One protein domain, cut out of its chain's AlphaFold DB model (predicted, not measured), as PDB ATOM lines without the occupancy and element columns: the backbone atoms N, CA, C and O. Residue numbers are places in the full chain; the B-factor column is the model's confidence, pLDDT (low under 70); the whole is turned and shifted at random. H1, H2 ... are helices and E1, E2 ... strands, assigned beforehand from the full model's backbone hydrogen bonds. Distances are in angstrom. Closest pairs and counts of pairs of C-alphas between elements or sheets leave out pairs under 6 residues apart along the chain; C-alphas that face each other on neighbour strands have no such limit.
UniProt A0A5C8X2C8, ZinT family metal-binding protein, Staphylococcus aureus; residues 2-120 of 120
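What this domain is: This is residues 2 to 120 of the 120 residues of the protein "ZinT family metal-binding protein" of Staphylococcus aureus (UniProt A0A5C8X2C8). One sheet of six strands, E1 to E6 in that order, curls like part of a barrel and stays open, with E1 and E6 apart; the long strand E3 bends sharply between its pairings with E2 and E4. H2 packs on the sheet near E5 and E6, and H3 lies apart from the strands after a long unnamed stretch. The printed part has 119 residues, in the order H1 E1 E2 E3 E4 E5 E6 H2 H3; the sheet is all antiparallel and the class is mixed. The whole is compact, with a radius of gyration of the C-alphas of 14.3 A and spans of 39 by 33 by 28 A.

Where its parts are: Find C-alpha 26 at (92.608, 93.751, 123.106); from there E3, residues 26 to 41, runs 36.0 A to C-alpha 41 at (85.508, 61.593, 137.741). E4, residues 47 to 57, is 31.7 A long. Look for E1 at residues 9 to 15, E2 at 18 to 23, E5 at 66 to 70 and E6 at 82 to 87. H1 is residues 2 to 5, H2 is 90 to 95, and H3 is 110 to 118, ending at C-alpha 118 (108.396, 68.098, 132.732).

How they stand to each other: The strands form a meander, each the antiparallel neighbour of the one before. Look for N 10 and O 22 of E1 and E2 at 2.8 A, N 21 and O 28 of E2 and E3 at 2.8 A, N 35 and O 52 of E3 and E4 at 2.8 A, N 53 and O 67 of E4 and E5 at 2.8 A, and N 68 and O 85 of E5 and E6 at 2.8 A. E3 bends by 84 degrees at residue 31. H2 is on the sheet at a height of 7.1 A, only just over none of its strands: 2 of its C-alphas fall on E5 and 2 on E6. The closest C-alphas of E5 and H2 are those of Phe 66 and Asn 90, 5.9 A apart. H1 and H3 are not on the sheet. In H2 and H3 every O i to N i+4 pair is within hydrogen-bond range; H1 is too short for one.

The domain as a whole: The C-alphas of Gly 45 and Asn 59, the two farthest apart, are 40.1 A apart. The printed part has no cut. The links E5 to E6 and H2 to H3 are long; in the second, residues 102 to 103 pair antiparallel with residues 82 to 83 of E6. Mean pLDDT of the printed part is 94.1, and no printed residue is under 70.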
ATOM      1  N   ASP A   2      98.578  70.332 121.437       93.31
ATOM      2  CA  ASP A   2      98.102  71.297 120.423       93.31
ATOM      3  C   ASP A   2      96.609  71.647 120.526       93.31
ATOM      4  O   ASP A   2      96.254  72.817 120.623       93.31
ATOM      5  N   LYS A   3      95.721  70.641 120.577       93.62
ATOM      6  CA  LYS A   3      94.274  70.863 120.775       93.62
ATOM      7  C   LYS A   3      93.954  71.411 122.172       93.62
ATOM      8  O   LYS A   3      93.106  72.287 122.302       93.62
ATOM      9  N   GLY A   4      94.658  70.914 123.189       94.81
ATOM     10  CA  GLY A   4      94.470  71.289 124.591       94.81
ATOM     11  C   GLY A   4      94.776  72.758 124.850       94.81
ATOM     12  O   GLY A   4      93.960  73.462 125.423       94.81
ATOM     13  N   TYR A   5      95.918  73.242 124.374       96.50
ATOM     14  CA  TYR A   5      96.411  74.586 124.672       96.50
ATOM     15  C   TYR A   5      95.905  75.670 123.729       96.50
ATOM     16  O   TYR A   5      96.077  76.848 124.027       96.50
ATOM     17  N   LYS A   6      95.297  75.303 122.595       97.44
ATOM     18  CA  LYS A   6      94.839  76.271 121.597       97.44
ATOM     19  C   LYS A   6      93.861  77.278 122.212       97.44
ATOM     20  O   LYS A   6      92.808  76.897 122.713       97.44
ATOM     21  N   THR A   7      94.199  78.559 122.119       97.44
ATOM     22  CA  THR A   7      93.366  79.689 122.545       97.44
ATOM     23  C   THR A   7      93.819  80.958 121.821       97.44
ATOM     24  O   THR A   7      94.964  81.042 121.379       97.44
ATOM     25  N   ASP A   8      92.919  81.925 121.679       96.12
ATOM     26  CA  ASP A   8      93.181  83.292 121.209       96.12
ATOM     27  C   ASP A   8      93.430  84.279 122.370       96.12
ATOM     28  O   ASP A   8      93.743  85.452 122.151       96.12
ATOM     29  N   ILE A   9      93.337  83.804 123.617       98.06
ATOM     30  CA  ILE A   9      93.637  84.577 124.820       98.06
ATOM     31  C   ILE A   9      95.112  84.391 125.169       98.06
ATOM     32  O   ILE A   9      95.579  83.316 125.524       98.06
ATOM     33  N   THR A  10      95.864  85.477 125.065       97.50
ATOM     34  CA  THR A  10      97.326  85.476 125.219       97.50
ATOM     35  C   THR A  10      97.777  85.766 126.646       97.50
ATOM     36  O   THR A  10      98.877  85.383 127.034       97.50
ATOM     37  N   ASN A  11      96.943  86.444 127.436       98.06
ATOM     38  CA  ASN A  11      97.247  86.802 128.816       98.06
ATOM     39  C   ASN A  11      95.969  86.914 129.652       98.06
ATOM     40  O   ASN A  11      94.941  87.391 129.162       98.06
ATOM     41  N   ILE A  12      96.072  86.536 130.925       98.44
ATOM     42  CA  ILE A  12      95.019  86.694 131.927       98.44
ATOM     43  C   ILE A  12      95.625  87.397 133.144       98.44
ATOM     44  O   ILE A  12      96.557  86.882 133.757       98.44
ATOM     45  N   ASP A  13      95.098  88.570 133.489       98.31
ATOM     46  CA  ASP A  13      95.447  89.301 134.714       98.31
ATOM     47  C   ASP A  13      94.299  89.165 135.718       98.31
ATOM     48  O   ASP A  13      93.150  89.447 135.377       98.31
ATOM     49  N   ILE A  14      94.598  88.706 136.934       98.00
ATOM     50  CA  ILE A  14      93.605  88.432 137.983       98.00
ATOM     51  C   ILE A  14      93.953  89.270 139.210       98.00
ATOM     52  O   ILE A  14      95.007  89.077 139.821       98.00
ATOM     53  N   LYS A  15      93.054  90.179 139.594       97.00
ATOM     54  CA  LYS A  15      93.203  91.061 140.759       97.00
ATOM     55  C   LYS A  15      91.922  91.046 141.583       97.00
ATOM     56  O   LYS A  15      90.938  91.699 141.253       97.00
ATOM     57  N   GLY A  16      91.936  90.286 142.677       95.81
ATOM     58  CA  GLY A  16      90.730  90.061 143.471       95.81
ATOM     59  C   GLY A  16      89.670  89.331 142.644       95.81
ATOM     60  O   GLY A  16      89.926  88.232 142.162       95.81
ATOM     61  N   ASN A  17      88.495  89.941 142.486       96.75
ATOM     62  CA  ASN A  17      87.407  89.418 141.657       96.75
ATOM     63  C   ASN A  17      87.400  89.977 140.225       96.75
ATOM     64  O   ASN A  17      86.542  89.587 139.438       96.75
ATOM     65  N   GLU A  18      88.318  90.878 139.878       98.38
ATOM     66  CA  GLU A  18      88.441  91.431 138.532       98.38
ATOM     67  C   GLU A  18      89.413  90.592 137.699       98.38
ATOM     68  O   GLU A  18      90.535  90.297 138.125       98.38
ATOM     69  N   ILE A  19      88.973  90.198 136.505       98.56
ATOM     70  CA  ILE A  19      89.758  89.404 135.564       98.56
ATOM     71  C   ILE A  19      89.806  90.137 134.230       98.56
ATOM     72  O   ILE A  19      88.773  90.525 133.682       98.56
ATOM     73  N   THR A  20      91.017  90.307 133.705       98.56
ATOM     74  CA  THR A  20      91.267  90.885 132.385       98.56
ATOM     75  C   THR A  20      91.827  89.829 131.444       98.56
ATOM     76  O   THR A  20      92.925  89.317 131.663       98.56
ATOM     77  N   PHE A  21      91.108  89.559 130.360       98.50
ATOM     78  CA  PHE A  21      91.536  88.684 129.271       98.50
ATOM     79  C   PHE A  21      92.130  89.520 128.140       98.50
ATOM     80  O   PHE A  21      91.543  90.519 127.729       98.50
ATOM     81  N   THR A  22      93.293  89.119 127.625       98.38
ATOM     82  CA  THR A  22      93.895  89.741 126.436       98.38
ATOM     83  C   THR A  22      93.658  88.861 125.217       98.38
ATOM     84  O   THR A  22      94.368  87.873 125.031       98.38
ATOM     85  N   LYS A  23      92.672  89.217 124.395       97.00
ATOM     86  CA  LYS A  23      92.244  88.480 123.200       97.00
ATOM     87  C   LYS A  23      92.530  89.311 121.958       97.00
ATOM     88  O   LYS A  23      92.169  90.483 121.919       97.00
ATOM     89  N   ASP A  24      93.225  88.745 120.972       94.06
ATOM     90  CA  ASP A  24      93.606  89.459 119.737       94.06
ATOM     91  C   ASP A  24      94.273  90.832 120.000       94.06
ATOM     92  O   ASP A  24      94.025  91.826 119.317       94.06
ATOM     93  N   GLY A  25      95.087  90.911 121.062       95.12
ATOM     94  CA  GLY A  25      95.757  92.141 121.507       95.12
ATOM     95  C   GLY A  25      94.867  93.161 122.234       95.12
ATOM     96  O   GLY A  25      95.372  94.185 122.692       95.12
ATOM     97  N   LYS A  26      93.565  92.898 122.385       97.69
ATOM     98  CA  LYS A  26      92.608  93.751 123.106       97.69
ATOM     99  C   LYS A  26      92.352  93.221 124.509       97.69
ATOM    100  O   LYS A  26      92.338  92.017 124.737       97.69
ATOM    101  N   LYS A  27      92.161  94.136 125.459       98.25
ATOM    102  CA  LYS A  27      91.870  93.808 126.858       98.25
ATOM    103  C   LYS A  27      90.372  93.875 127.114       98.25
ATOM    104  O   LYS A  27      89.751  94.889 126.812       98.25
ATOM    105  N   HIS A  28      89.847  92.821 127.719       98.38
ATOM    106  CA  HIS A  28      88.450  92.679 128.105       98.38
ATOM    107  C   HIS A  28      88.401  92.389 129.602       98.38
ATOM    108  O   HIS A  28      88.947  91.378 130.048       98.38
ATOM    109  N   THR A  29      87.782  93.276 130.377       98.56
ATOM    110  CA  THR A  29      87.804  93.224 131.844       98.56
ATOM    111  C   THR A  29      86.397  93.062 132.397       98.56
ATOM    112  O   THR A  29      85.487  93.785 131.998       98.56
ATOM    113  N   GLY A  30      86.226  92.131 133.333       98.38
ATOM    114  CA  GLY A  30      84.967  91.914 134.039       98.38
ATOM    115  C   GLY A  30      85.186  91.400 135.456       98.38
ATOM    116  O   GLY A  30      86.268  90.910 135.790       98.38
ATOM    117  N   LYS A  31      84.151  91.494 136.296       98.69
ATOM    118  CA  LYS A  31      84.157  90.926 137.648       98.69
ATOM    119  C   LYS A  31      83.457  89.584 137.674       98.69
ATOM    120  O   LYS A  31      82.358  89.428 137.138       98.69
ATOM    121  N   TYR A  32      84.085  88.635 138.351       98.62
ATOM    122  CA  TYR A  32      83.638  87.258 138.453       98.62
ATOM    123  C   TYR A  32      83.411  86.871 139.910       98.62
ATOM    124  O   TYR A  32      84.272  87.075 140.764       98.62
ATOM    125  N   GLU A  33      82.268  86.255 140.185       98.38
ATOM    126  CA  GLU A  33      81.943  85.717 141.505       98.38
ATOM    127  C   GLU A  33      82.002  84.199 141.517       98.38
ATOM    128  O   GLU A  33      81.688  83.531 140.529       98.38
ATOM    129  N   TYR A  34      82.416  83.652 142.657       97.50
ATOM    130  CA  TYR A  34      82.501  82.216 142.861       97.50
ATOM    131  C   TYR A  34      81.118  81.570 142.755       97.50
ATOM    132  O   TYR A  34      80.175  81.944 143.444       97.50
ATOM    133  N   ASN A  35      81.025  80.552 141.909       96.50
ATOM    134  CA  ASN A  35      79.806  79.821 141.585       96.50
ATOM    135  C   ASN A  35      79.940  78.329 141.953       96.50
ATOM    136  O   ASN A  35      79.440  77.445 141.260       96.50
ATOM    137  N   GLY A  36      80.664  78.037 143.037       95.38
ATOM    138  CA  GLY A  36      80.849  76.682 143.550       95.38
ATOM    139  C   GLY A  36      81.988  75.899 142.891       95.38
ATOM    140  O   GLY A  36      82.722  76.385 142.031       95.38
ATOM    141  N   LYS A  37      82.141  74.641 143.313       95.31
ATOM    142  CA  LYS A  37      83.121  73.704 142.750       95.31
ATOM    143  C   LYS A  37      82.478  72.372 142.402       95.31
ATOM    144  O   LYS A  37      81.513  71.964 143.046       95.31
ATOM    145  N   LYS A  38      83.042  71.667 141.422       94.88
ATOM    146  CA  LYS A  38      82.601  70.325 141.028       94.88
ATOM    147  C   LYS A  38      83.781  69.372 140.930       94.88
ATOM    148  O   LYS A  38      84.780  69.680 140.286       94.88
ATOM    149  N   THR A  39      83.637  68.203 141.544       93.50
ATOM    150  CA  THR A  39      84.582  67.096 141.376       93.50
ATOM    151  C   THR A  39      84.173  66.281 140.158       93.50
ATOM    152  O   THR A  39      83.070  65.736 140.106       93.50
ATOM    153  N   LEU A  40      85.068  66.185 139.187       90.25
ATOM    154  CA  LEU A  40      84.926  65.370 137.993       90.25
ATOM    155  C   LEU A  40      85.600  64.017 138.223       90.25
ATOM    156  O   LEU A  40      86.691  63.944 138.792       90.25
ATOM    157  N   LYS A  41      84.939  62.943 137.788       86.88
ATOM    158  CA  LYS A  41      85.508  61.593 137.741       86.88
ATOM    159  C   LYS A  41      85.819  61.276 136.287       86.88
ATOM    160  O   LYS A  41      84.905  61.239 135.467       86.88
ATOM    161  N   TYR A  42      87.090  61.070 135.972       81.19
ATOM    162  CA  TYR A  42      87.503  60.726 134.621       81.19
ATOM    163  C   TYR A  42      87.370  59.216 134.388       81.19
ATOM    164  O   TYR A  42      87.542  58.442 135.334       81.19
ATOM    165  N   PRO A  43      87.133  58.767 133.140       76.19
ATOM    166  CA  PRO A  43      87.027  57.340 132.820       76.19
ATOM    167  C   PRO A  43      88.248  56.523 133.261       76.19
ATOM    168  O   PRO A  43      88.119  55.370 133.650       76.19
ATOM    169  N   LYS A  44      89.433  57.149 133.268       76.56
ATOM    170  CA  LYS A  44      90.698  56.549 133.716       76.56
ATOM    171  C   LYS A  44      90.832  56.429 135.248       76.56
ATOM    172  O   LYS A  44      91.909  56.111 135.730       76.56
ATOM    173  N   GLY A  45      89.786  56.729 136.022       76.81
ATOM    174  CA  GLY A  45      89.767  56.637 137.490       76.81
ATOM    175  C   GLY A  45      90.302  57.873 138.226       76.81
ATOM    176  O   GLY A  45      89.973  58.087 139.396       76.81
ATOM    177  N   ASN A  46      91.059  58.730 137.538       81.25
ATOM    178  CA  ASN A  46      91.557  59.988 138.092       81.25
ATOM    179  C   ASN A  46      90.411  60.979 138.361       81.25
ATOM    180  O   ASN A  46      89.334  60.901 137.763       81.25
ATOM    181  N   ARG A  47      90.649  61.937 139.262       85.81
ATOM    182  CA  ARG A  47      89.686  62.981 139.631       85.81
ATOM    183  C   ARG A  47      90.275  64.360 139.380       85.81
ATOM    184  O   ARG A  47      91.463  64.562 139.598       85.81
ATOM    185  N   GLY A  48      89.430  65.294 138.966       87.75
ATOM    186  CA  GLY A  48      89.773  66.708 138.833       87.75
ATOM    187  C   GLY A  48      88.754  67.567 139.565       87.75
ATOM    188  O   GLY A  48      87.601  67.164 139.721       87.75
ATOM    189  N   VAL A  49      89.158  68.747 140.026       93.62
ATOM    190  CA  VAL A  49      88.237  69.738 140.592       93.62
ATOM    191  C   VAL A  49      88.159  70.925 139.639       93.62
ATOM    192  O   VAL A  49      89.178  71.401 139.137       93.62
ATOM    193  N   ARG A  50      86.931  71.374 139.369       96.19
ATOM    194  CA  ARG A  50      86.629  72.628 138.675       96.19
ATOM    195  C   ARG A  50      86.116  73.636 139.692       96.19
ATOM    196  O   ARG A  50      85.095  73.373 140.326       96.19
ATOM    197  N   PHE A  51      86.794  74.769 139.829       96.81
ATOM    198  CA  PHE A  51      86.313  75.931 140.578       96.81
ATOM    199  C   PHE A  51      85.625  76.875 139.603       96.81
ATOM    200  O   PHE A  51      86.265  77.389 138.690       96.81
ATOM    201  N   MET A  52      84.317  77.049 139.747       97.69
ATOM    202  CA  MET A  52      83.481  77.743 138.773       97.69
ATOM    203  C   MET A  52      83.249  79.180 139.221       97.69
ATOM    204  O   MET A  52      83.059  79.435 140.408       97.69
ATOM    205  N   PHE A  53      83.226  80.108 138.272       98.44
ATOM    206  CA  PHE A  53      82.921  81.511 138.503       98.44
ATOM    207  C   PHE A  53      81.995  82.036 137.408       98.44
ATOM    208  O   PHE A  53      82.012  81.552 136.273       98.44
ATOM    209  N   LYS A  54      81.179  83.030 137.752       98.50
ATOM    210  CA  LYS A  54      80.210  83.662 136.856       98.50
ATOM    211  C   LYS A  54      80.501  85.155 136.746       98.50
ATOM    212  O   LYS A  54      80.744  85.801 137.760       98.50
ATOM    213  N   LEU A  55      80.452  85.685 135.528       98.50
ATOM    214  CA  LEU A  55      80.528  87.117 135.260       98.50
ATOM    215  C   LEU A  55      79.323  87.822 135.904       98.50
ATOM    216  O   LEU A  55      78.176  87.447 135.641       98.50
ATOM    217  N   VAL A  56      79.585  88.833 136.729       98.25
ATOM    218  CA  VAL A  56      78.556  89.641 137.411       98.25
ATOM    219  C   VAL A  56      78.608  91.124 137.041       98.25
ATOM    220  O   VAL A  56      77.614  91.821 137.212       98.25
ATOM    221  N   ASP A  57      79.737  91.596 136.510       97.75
ATOM    222  CA  ASP A  57      79.939  92.979 136.069       97.75
ATOM    223  C   ASP A  57      80.870  93.001 134.848       97.75
ATOM    224  O   ASP A  57      81.897  92.321 134.844       97.75
ATOM    225  N   GLY A  58      80.506  93.760 133.818       93.81
ATOM    226  CA  GLY A  58      81.138  93.754 132.497       93.81
ATOM    227  C   GLY A  58      80.118  93.519 131.378       93.81
ATOM    228  O   GLY A  58      79.361  92.551 131.400       93.81
ATOM    229  N   ASN A  59      80.089  94.417 130.392       90.12
ATOM    230  CA  ASN A  59      79.147  94.394 129.263       90.12
ATOM    231  C   ASN A  59      79.806  94.025 127.923       90.12
ATOM    232  O   ASN A  59      79.161  94.086 126.875       90.12
ATOM    233  N   ASP A  60      81.082  93.651 127.950       94.00
ATOM    234  CA  ASP A  60      81.826  93.275 126.762       94.00
ATOM    235  C   ASP A  60      81.388  91.892 126.255       94.00
ATOM    236  O   ASP A  60      81.392  90.904 126.991       94.00
ATOM    237  N   LYS A  61      81.023  91.817 124.973       94.00
ATOM    238  CA  LYS A  61      80.583  90.581 124.312       94.00
ATOM    239  C   LYS A  61      81.673  89.506 124.239       94.00
ATOM    240  O   LYS A  61      81.348  88.343 124.010       94.00
ATOM    241  N   ASP A  62      82.941  89.896 124.360       95.50
ATOM    242  CA  ASP A  62      84.087  88.989 124.323       95.50
ATOM    243  C   ASP A  62      84.433  88.424 125.714       95.50
ATOM    244  O   ASP A  62      85.286  87.541 125.815       95.50
ATOM    245  N   LEU A  63      83.740  88.856 126.780       97.81
ATOM    246  CA  LEU A  63      83.850  88.242 128.102       97.81
ATOM    247  C   LEU A  63      83.037  86.939 128.183       97.81
ATOM    248  O   LEU A  63      81.836  86.934 127.888       97.81
ATOM    249  N   PRO A  64      83.633  85.830 128.651       97.38
ATOM    250  CA  PRO A  64      82.877  84.613 128.914       97.38
ATOM    251  C   PRO A  64      81.947  84.809 130.116       97.38
ATOM    252  O   PRO A  64      82.379  85.285 131.169       97.38
ATOM    253  N   LYS A  65      80.678  84.389 130.008       98.06
ATOM    254  CA  LYS A  65      79.739  84.446 131.145       98.06
ATOM    255  C   LYS A  65      80.142  83.523 132.292       98.06
ATOM    256  O   LYS A  65      79.848  83.824 133.446       98.06
ATOM    257  N   PHE A  66      80.791  82.406 131.981       98.44
ATOM    258  CA  PHE A  66      81.279  81.434 132.947       98.44
ATOM    259  C   PHE A  66      82.736  81.102 132.677       98.44
ATOM    260  O   PHE A  66      83.139  80.898 131.529       98.44
ATOM    261  N   ILE A  67      83.494  80.984 133.760       98.44
ATOM    262  CA  ILE A  67      84.855  80.465 133.733       98.44
ATOM    263  C   ILE A  67      85.014  79.365 134.773       98.44
ATOM    264  O   ILE A  67      84.366  79.383 135.821       98.44
ATOM    265  N   GLN A  68      85.870  78.393 134.491       98.31
ATOM    266  CA  GLN A  68      86.183  77.316 135.421       98.31
ATOM    267  C   GLN A  68      87.687  77.110 135.480       98.31
ATOM    268  O   GLN A  68      88.303  76.864 134.448       98.31
ATOM    269  N   PHE A  69      88.259  77.161 136.676       97.50
ATOM    270  CA  PHE A  69      89.672  76.886 136.907       97.50
ATOM    271  C   PHE A  69      89.890  75.432 137.318       97.50
ATOM    272  O   PHE A  69      89.089  74.854 138.059       97.50
ATOM    273  N   SER A  70      90.999  74.860 136.859       95.44
ATOM    274  CA  SER A  70      91.532  73.581 137.320       95.44
ATOM    275  C   SER A  70      93.051  73.683 137.415       95.44
ATOM    276  O   SER A  70      93.714  73.875 136.405       95.44
ATOM    277  N   ASP A  71      93.601  73.581 138.618       91.75
ATOM    278  CA  ASP A  71      95.018  73.840 138.926       91.75
ATOM    279  C   ASP A  71      95.680  72.666 139.669       91.75
ATOM    280  O   ASP A  71      96.723  72.817 140.295       91.75
ATOM    281  N   HIS A  72      95.019  71.503 139.645       89.31
ATOM    282  CA  HIS A  72      95.421  70.255 140.304       89.31
ATOM    283  C   HIS A  72      95.349  70.313 141.840       89.31
ATOM    284  O   HIS A  72      95.515  69.288 142.503       89.31
ATOM    285  N   ASN A  73      94.992  71.463 142.414       86.94
ATOM    286  CA  ASN A  73      94.697  71.603 143.831       86.94
ATOM    287  C   ASN A  73      93.212  71.318 144.105       86.94
ATOM    288  O   ASN A  73      92.333  71.450 143.252       86.94
ATOM    289  N   ILE A  74      92.911  70.915 145.340       84.44
ATOM    290  CA  ILE A  74      91.535  70.629 145.795       84.44
ATOM    291  C   ILE A  74      91.094  71.513 146.972       84.44
ATOM    292  O   ILE A  74      89.932  71.466 147.397       84.44
ATOM    293  N   ALA A  75      92.024  72.317 147.485       81.06
ATOM    294  CA  ALA A  75      91.893  73.205 148.630       81.06
ATOM    295  C   ALA A  75      92.646  74.522 148.350       81.06
ATOM    296  O   ALA A  75      93.464  74.548 147.428       81.06
ATOM    297  N   PRO A  76      92.389  75.604 149.114       82.69
ATOM    298  CA  PRO A  76      93.037  76.895 148.895       82.69
ATOM    299  C   PRO A  76      94.567  76.790 148.932       82.69
ATOM    300  O   PRO A  76      95.168  76.575 149.982       82.69
ATOM    301  N   LYS A  77      95.193  76.958 147.768       89.88
ATOM    302  CA  LYS A  77      96.638  77.065 147.568       89.88
ATOM    303  C   LYS A  77      96.857  78.060 146.433       89.88
ATOM    304  O   LYS A  77      96.007  78.215 145.559       89.88
ATOM    305  N   LYS A  78      97.993  78.751 146.443       89.38
ATOM    306  CA  LYS A  78      98.416  79.526 145.279       89.38
ATOM    307  C   LYS A  78      98.750  78.562 144.135       89.38
ATOM    308  O   LYS A  78      99.577  77.675 144.328       89.38
ATOM    309  N   ALA A  79      98.104  78.744 142.987       92.25
ATOM    310  CA  ALA A  79      98.340  77.932 141.799       92.25
ATOM    311  C   ALA A  79      99.749  78.173 141.233       92.25
ATOM    312  O   ALA A  79     100.212  79.316 141.168       92.25
ATOM    313  N   GLU A  80     100.409  77.090 140.825       92.50
ATOM    314  CA  GLU A  80     101.683  77.119 140.093       92.50
ATOM    315  C   GLU A  80     101.420  77.381 138.609       92.50
ATOM    316  O   GLU A  80     102.009  78.284 138.031       92.50
ATOM    317  N   HIS A  81     100.426  76.697 138.045       95.69
ATOM    318  CA  HIS A  81      99.796  76.983 136.762       95.69
ATOM    319  C   HIS A  81      98.309  76.617 136.850       95.69
ATOM    320  O   HIS A  81      97.866  76.012 137.829       95.69
ATOM    321  N   PHE A  82      97.518  76.963 135.836       96.75
ATOM    322  CA  PHE A  82      96.122  76.532 135.777       96.75
ATOM    323  C   PHE A  82      95.653  76.256 134.353       96.75
ATOM    324  O   PHE A  82      96.136  76.844 133.385       96.75
ATOM    325  N   HIS A  83      94.643  75.399 134.256       97.38
ATOM    326  CA  HIS A  83      93.767  75.263 133.103       97.38
ATOM    327  C   HIS A  83      92.506  76.094 133.326       97.38
ATOM    328  O   HIS A  83      91.950  76.099 134.430       97.38
ATOM    329  N   ILE A  84      92.031  76.770 132.284       98.19
ATOM    330  CA  ILE A  84      90.801  77.562 132.338       98.19
ATOM    331  C   ILE A  84      89.852  77.180 131.206       98.19
ATOM    332  O   ILE A  84      90.248  77.052 130.053       98.19
ATOM    333  N   PHE A  85      88.578  77.018 131.546       98.12
ATOM    334  CA  PHE A  85      87.493  76.721 130.615       98.12
ATOM    335  C   PHE A  85      86.561  77.920 130.597       98.12
ATOM    336  O   PHE A  85      86.187  78.405 131.661       98.12
ATOM    337  N   MET A  86      86.215  78.417 129.415       98.00
ATOM    338  CA  MET A  86      85.550  79.709 129.246       98.00
ATOM    339  C   MET A  86      84.394  79.561 128.269       98.00
ATOM    340  O   MET A  86      84.554  78.969 127.204       98.00
ATOM    341  N   GLY A  87      83.224  80.088 128.613       96.88
ATOM    342  CA  GLY A  87      82.061  79.994 127.739       96.88
ATOM    343  C   GLY A  87      80.792  80.571 128.343       96.88
ATOM    344  O   GLY A  87      80.809  81.231 129.380       96.88
ATOM    345  N   ASN A  88      79.673  80.314 127.669       97.06
ATOM    346  CA  ASN A  88      78.364  80.860 128.035       97.06
ATOM    347  C   ASN A  88      77.405  79.837 128.657       97.06
ATOM    348  O   ASN A  88      76.326  80.221 129.103       97.06
ATOM    349  N   ASP A  89      77.816  78.571 128.731       97.38
ATOM    350  CA  ASP A  89      77.077  77.466 129.340       97.38
ATOM    351  C   ASP A  89      78.000  76.718 130.312       97.38
ATOM    352  O   ASP A  89      78.962  76.067 129.907       97.38
ATOM    353  N   ASN A  90      77.709  76.821 131.609       95.62
ATOM    354  CA  ASN A  90      78.527  76.224 132.660       95.62
ATOM    355  C   ASN A  90      78.558  74.685 132.609       95.62
ATOM    356  O   ASN A  90      79.587  74.078 132.911       95.62
ATOM    357  N   ASP A  91      77.455  74.042 132.224       95.38
ATOM    358  CA  ASP A  91      77.369  72.582 132.174       95.38
ATOM    359  C   ASP A  91      78.076  72.016 130.945       95.38
ATOM    360  O   ASP A  91      78.678  70.940 131.025       95.38
ATOM    361  N   ALA A  92      78.071  72.751 129.831       96.81
ATOM    362  CA  ALA A  92      78.890  72.414 128.672       96.81
ATOM    363  C   ALA A  92      80.389  72.433 129.021       96.81
ATOM    364  O   ALA A  92      81.101  71.479 128.711       96.81
ATOM    365  N   LEU A  93      80.859  73.448 129.761       96.69
ATOM    366  CA  LEU A  93      82.266  73.537 130.189       96.69
ATOM    367  C   LEU A  93      82.699  72.376 131.095       96.69
ATOM    368  O   LEU A  93      83.858  71.961 131.056       96.69
ATOM    369  N   LEU A  94      81.786  71.813 131.891       95.00
ATOM    370  CA  LEU A  94      82.069  70.640 132.729       95.00
ATOM    371  C   LEU A  94      82.234  69.346 131.919       95.00
ATOM    372  O   LEU A  94      82.807  68.383 132.430       95.00
ATOM    373  N   LYS A  95      81.720  69.316 130.686       94.31
ATOM    374  CA  LYS A  95      81.859  68.198 129.746       94.31
ATOM    375  C   LYS A  95      83.070  68.360 128.822       94.31
ATOM    376  O   LYS A  95      83.466  67.377 128.206       94.31
ATOM    377  N   GLU A  96      83.653  69.555 128.740       94.50
ATOM    378  CA  GLU A  96      84.845  69.841 127.935       94.50
ATOM    379  C   GLU A  96      86.088  69.145 128.516       94.50
ATOM    380  O   GLU A  96      86.442  69.345 129.686       94.50
ATOM    381  N   MET A  97      86.739  68.333 127.677       91.31
ATOM    382  CA  MET A  97      87.901  67.492 128.011       91.31
ATOM    383  C   MET A  97      89.058  67.634 127.013       91.31
ATOM    384  O   MET A  97      90.169  67.184 127.289       91.31
ATOM    385  N   ASP A  98      88.813  68.246 125.860       92.75
ATOM    386  CA  ASP A  98      89.722  68.281 124.724       92.75
ATOM    387  C   ASP A  98      90.501  69.594 124.631       92.75
ATOM    388  O   ASP A  98      91.669  69.575 124.236       92.75
ATOM    389  N   ASN A  99      89.859  70.718 124.966       96.38
ATOM    390  CA  ASN A  99      90.461  72.050 124.986       96.38
ATOM    391  C   ASN A  99      90.494  72.600 126.419       96.38
ATOM    392  O   ASN A  99      89.471  72.764 127.075       96.38
ATOM    393  N   TRP A 100      91.702  72.852 126.903       96.25
ATOM    394  CA  TRP A 100      92.027  73.274 128.262       96.25
ATOM    395  C   TRP A 100      93.186  74.285 128.215       96.25
ATOM    396  O   TRP A 100      94.325  73.958 128.572       96.25
ATOM    397  N   PRO A 101      92.917  75.520 127.745       98.06
ATOM    398  CA  PRO A 101      93.888  76.609 127.732       98.06
ATOM    399  C   PRO A 101      94.647  76.700 129.054       98.06
ATOM    400  O   PRO A 101      94.042  76.664 130.126       98.06
ATOM    401  N   THR A 102      95.974  76.767 128.974       97.38
ATOM    402  CA  THR A 102      96.868  76.611 130.128       97.38
ATOM    403  C   THR A 102      97.763  77.823 130.282       97.38
ATOM    404  O   THR A 102      98.352  78.281 129.306       97.38
ATOM    405  N   TYR A 103      97.868  78.319 131.511       97.62
ATOM    406  CA  TYR A 103      98.569  79.557 131.821       97.62
ATOM    407  C   TYR A 103      99.544  79.357 132.972       97.62
ATOM    408  O   TYR A 103      99.204  78.770 134.001       97.62
ATOM    409  N   TYR A 104     100.740  79.906 132.780       97.12
ATOM    410  CA  TYR A 104     101.827  79.959 133.750       97.12
ATOM    411  C   TYR A 104     102.055  81.410 134.210       97.12
ATOM    412  O   TYR A 104     101.690  82.346 133.491       97.12
ATOM    413  N   PRO A 105     102.669  81.636 135.386       96.75
ATOM    414  CA  PRO A 105     103.025  82.966 135.853       96.75
ATOM    415  C   PRO A 105     103.922  83.702 134.849       96.75
ATOM    416  O   PRO A 105     104.973  83.200 134.459       96.75
ATOM    417  N   SER A 106     103.564  84.941 134.506       95.25
ATOM    418  CA  SER A 106     104.263  85.761 133.496       95.25
ATOM    419  C   SER A 106     105.725  86.088 133.816       95.25
ATOM    420  O   SER A 106     106.470  86.521 132.943       95.25
ATOM    421  N   LYS A 107     106.147  85.892 135.069       95.50
ATOM    422  CA  LYS A 107     107.538  86.060 135.511       95.50
ATOM    423  C   LYS A 107     108.463  84.916 135.077       95.50
ATOM    424  O   LYS A 107     109.673  85.055 135.225       95.50
ATOM    425  N   LEU A 108     107.909  83.782 134.645       95.19
ATOM    426  CA  LEU A 108     108.691  82.623 134.229       95.19
ATOM    427  C   LEU A 108     109.171  82.796 132.792       95.19
ATOM    428  O   LEU A 108     108.430  83.251 131.920       95.19
ATOM    429  N   ASN A 109     110.413  82.400 132.538       95.19
ATOM    430  CA  ASN A 109     110.933  82.296 131.183       95.19
ATOM    431  C   ASN A 109     110.578  80.936 130.550       95.19
ATOM    432  O   ASN A 109     110.075  80.024 131.208       95.19
ATOM    433  N   LYS A 110     110.859  80.789 129.252       94.38
ATOM    434  CA  LYS A 110     110.555  79.575 128.479       94.38
ATOM    435  C   LYS A 110     111.167  78.301 129.078       94.38
ATOM    436  O   LYS A 110     110.512  77.261 129.059       94.38
ATOM    437  N   ASP A 111     112.399  78.370 129.574       95.38
ATOM    438  CA  ASP A 111     113.102  77.201 130.107       95.38
ATOM    439  C   ASP A 111     112.517  76.776 131.457       95.38
ATOM    440  O   ASP A 111     112.296  75.587 131.670       95.38
ATOM    441  N   GLN A 112     112.145  77.739 132.307       94.38
ATOM    442  CA  GLN A 112     111.433  77.485 133.565       94.38
ATOM    443  C   GLN A 112     110.053  76.866 133.323       94.38
ATOM    444  O   GLN A 112     109.692  75.896 133.979       94.38
ATOM    445  N   ILE A 113     109.296  77.371 132.340       93.94
ATOM    446  CA  ILE A 113     108.004  76.775 131.964       93.94
ATOM    447  C   ILE A 113     108.203  75.334 131.484       93.94
ATOM    448  O   ILE A 113     107.449  74.445 131.868       93.94
ATOM    449  N   LYS A 114     109.227  75.079 130.660       93.06
ATOM    450  CA  LYS A 114     109.542  73.725 130.192       93.06
ATOM    451  C   LYS A 114     109.892  72.794 131.356       93.06
ATOM    452  O   LYS A 114     109.463  71.646 131.344       93.06
ATOM    453  N   GLU A 115     110.669  73.266 132.324       91.00
ATOM    454  CA  GLU A 115     111.020  72.497 133.519       91.00
ATOM    455  C   GLU A 115     109.775  72.150 134.344       91.00
ATOM    456  O   GLU A 115     109.563  70.978 134.653       91.00
ATOM    457  N   GLU A 116     108.895  73.123 134.599       89.00
ATOM    458  CA  GLU A 116     107.621  72.880 135.287       89.00
ATOM    459  C   GLU A 116     106.728  71.898 134.515       89.00
ATOM    460  O   GLU A 116     106.141  71.002 135.109       89.00
ATOM    461  N   MET A 117     106.660  71.996 133.184       89.00
ATOM    462  CA  MET A 117     105.911  71.038 132.360       89.00
ATOM    463  C   MET A 117     106.455  69.606 132.437       89.00
ATOM    464  O   MET A 117     105.684  68.671 132.255       89.00
ATOM    465  N   LEU A 118     107.764  69.421 132.640       87.62
ATOM    466  CA  LEU A 118     108.396  68.098 132.732       87.62
ATOM    467  C   LEU A 118     108.286  67.480 134.130       87.62
ATOM    468  O   LEU A 118     108.457  66.270 134.273       87.62
ATOM    469  N   ALA A 119     108.030  68.299 135.151       78.69
ATOM    470  CA  ALA A 119     107.828  67.854 136.525       78.69
ATOM    471  C   ALA A 119     106.391  67.362 136.810       78.69
ATOM    472  O   ALA A 119     106.147  66.832 137.896       78.69
ATOM    473  N   HIS A 120     105.463  67.531 135.858       70.50
ATOM    474  CA  HIS A 120     104.041  67.158 135.936       70.50
ATOM    475  C   HIS A 120     103.690  66.021 134.966       70.50
ATOM    476  O   HIS A 120     102.828  65.191 135.339       70.50
TER     477      HIS A 120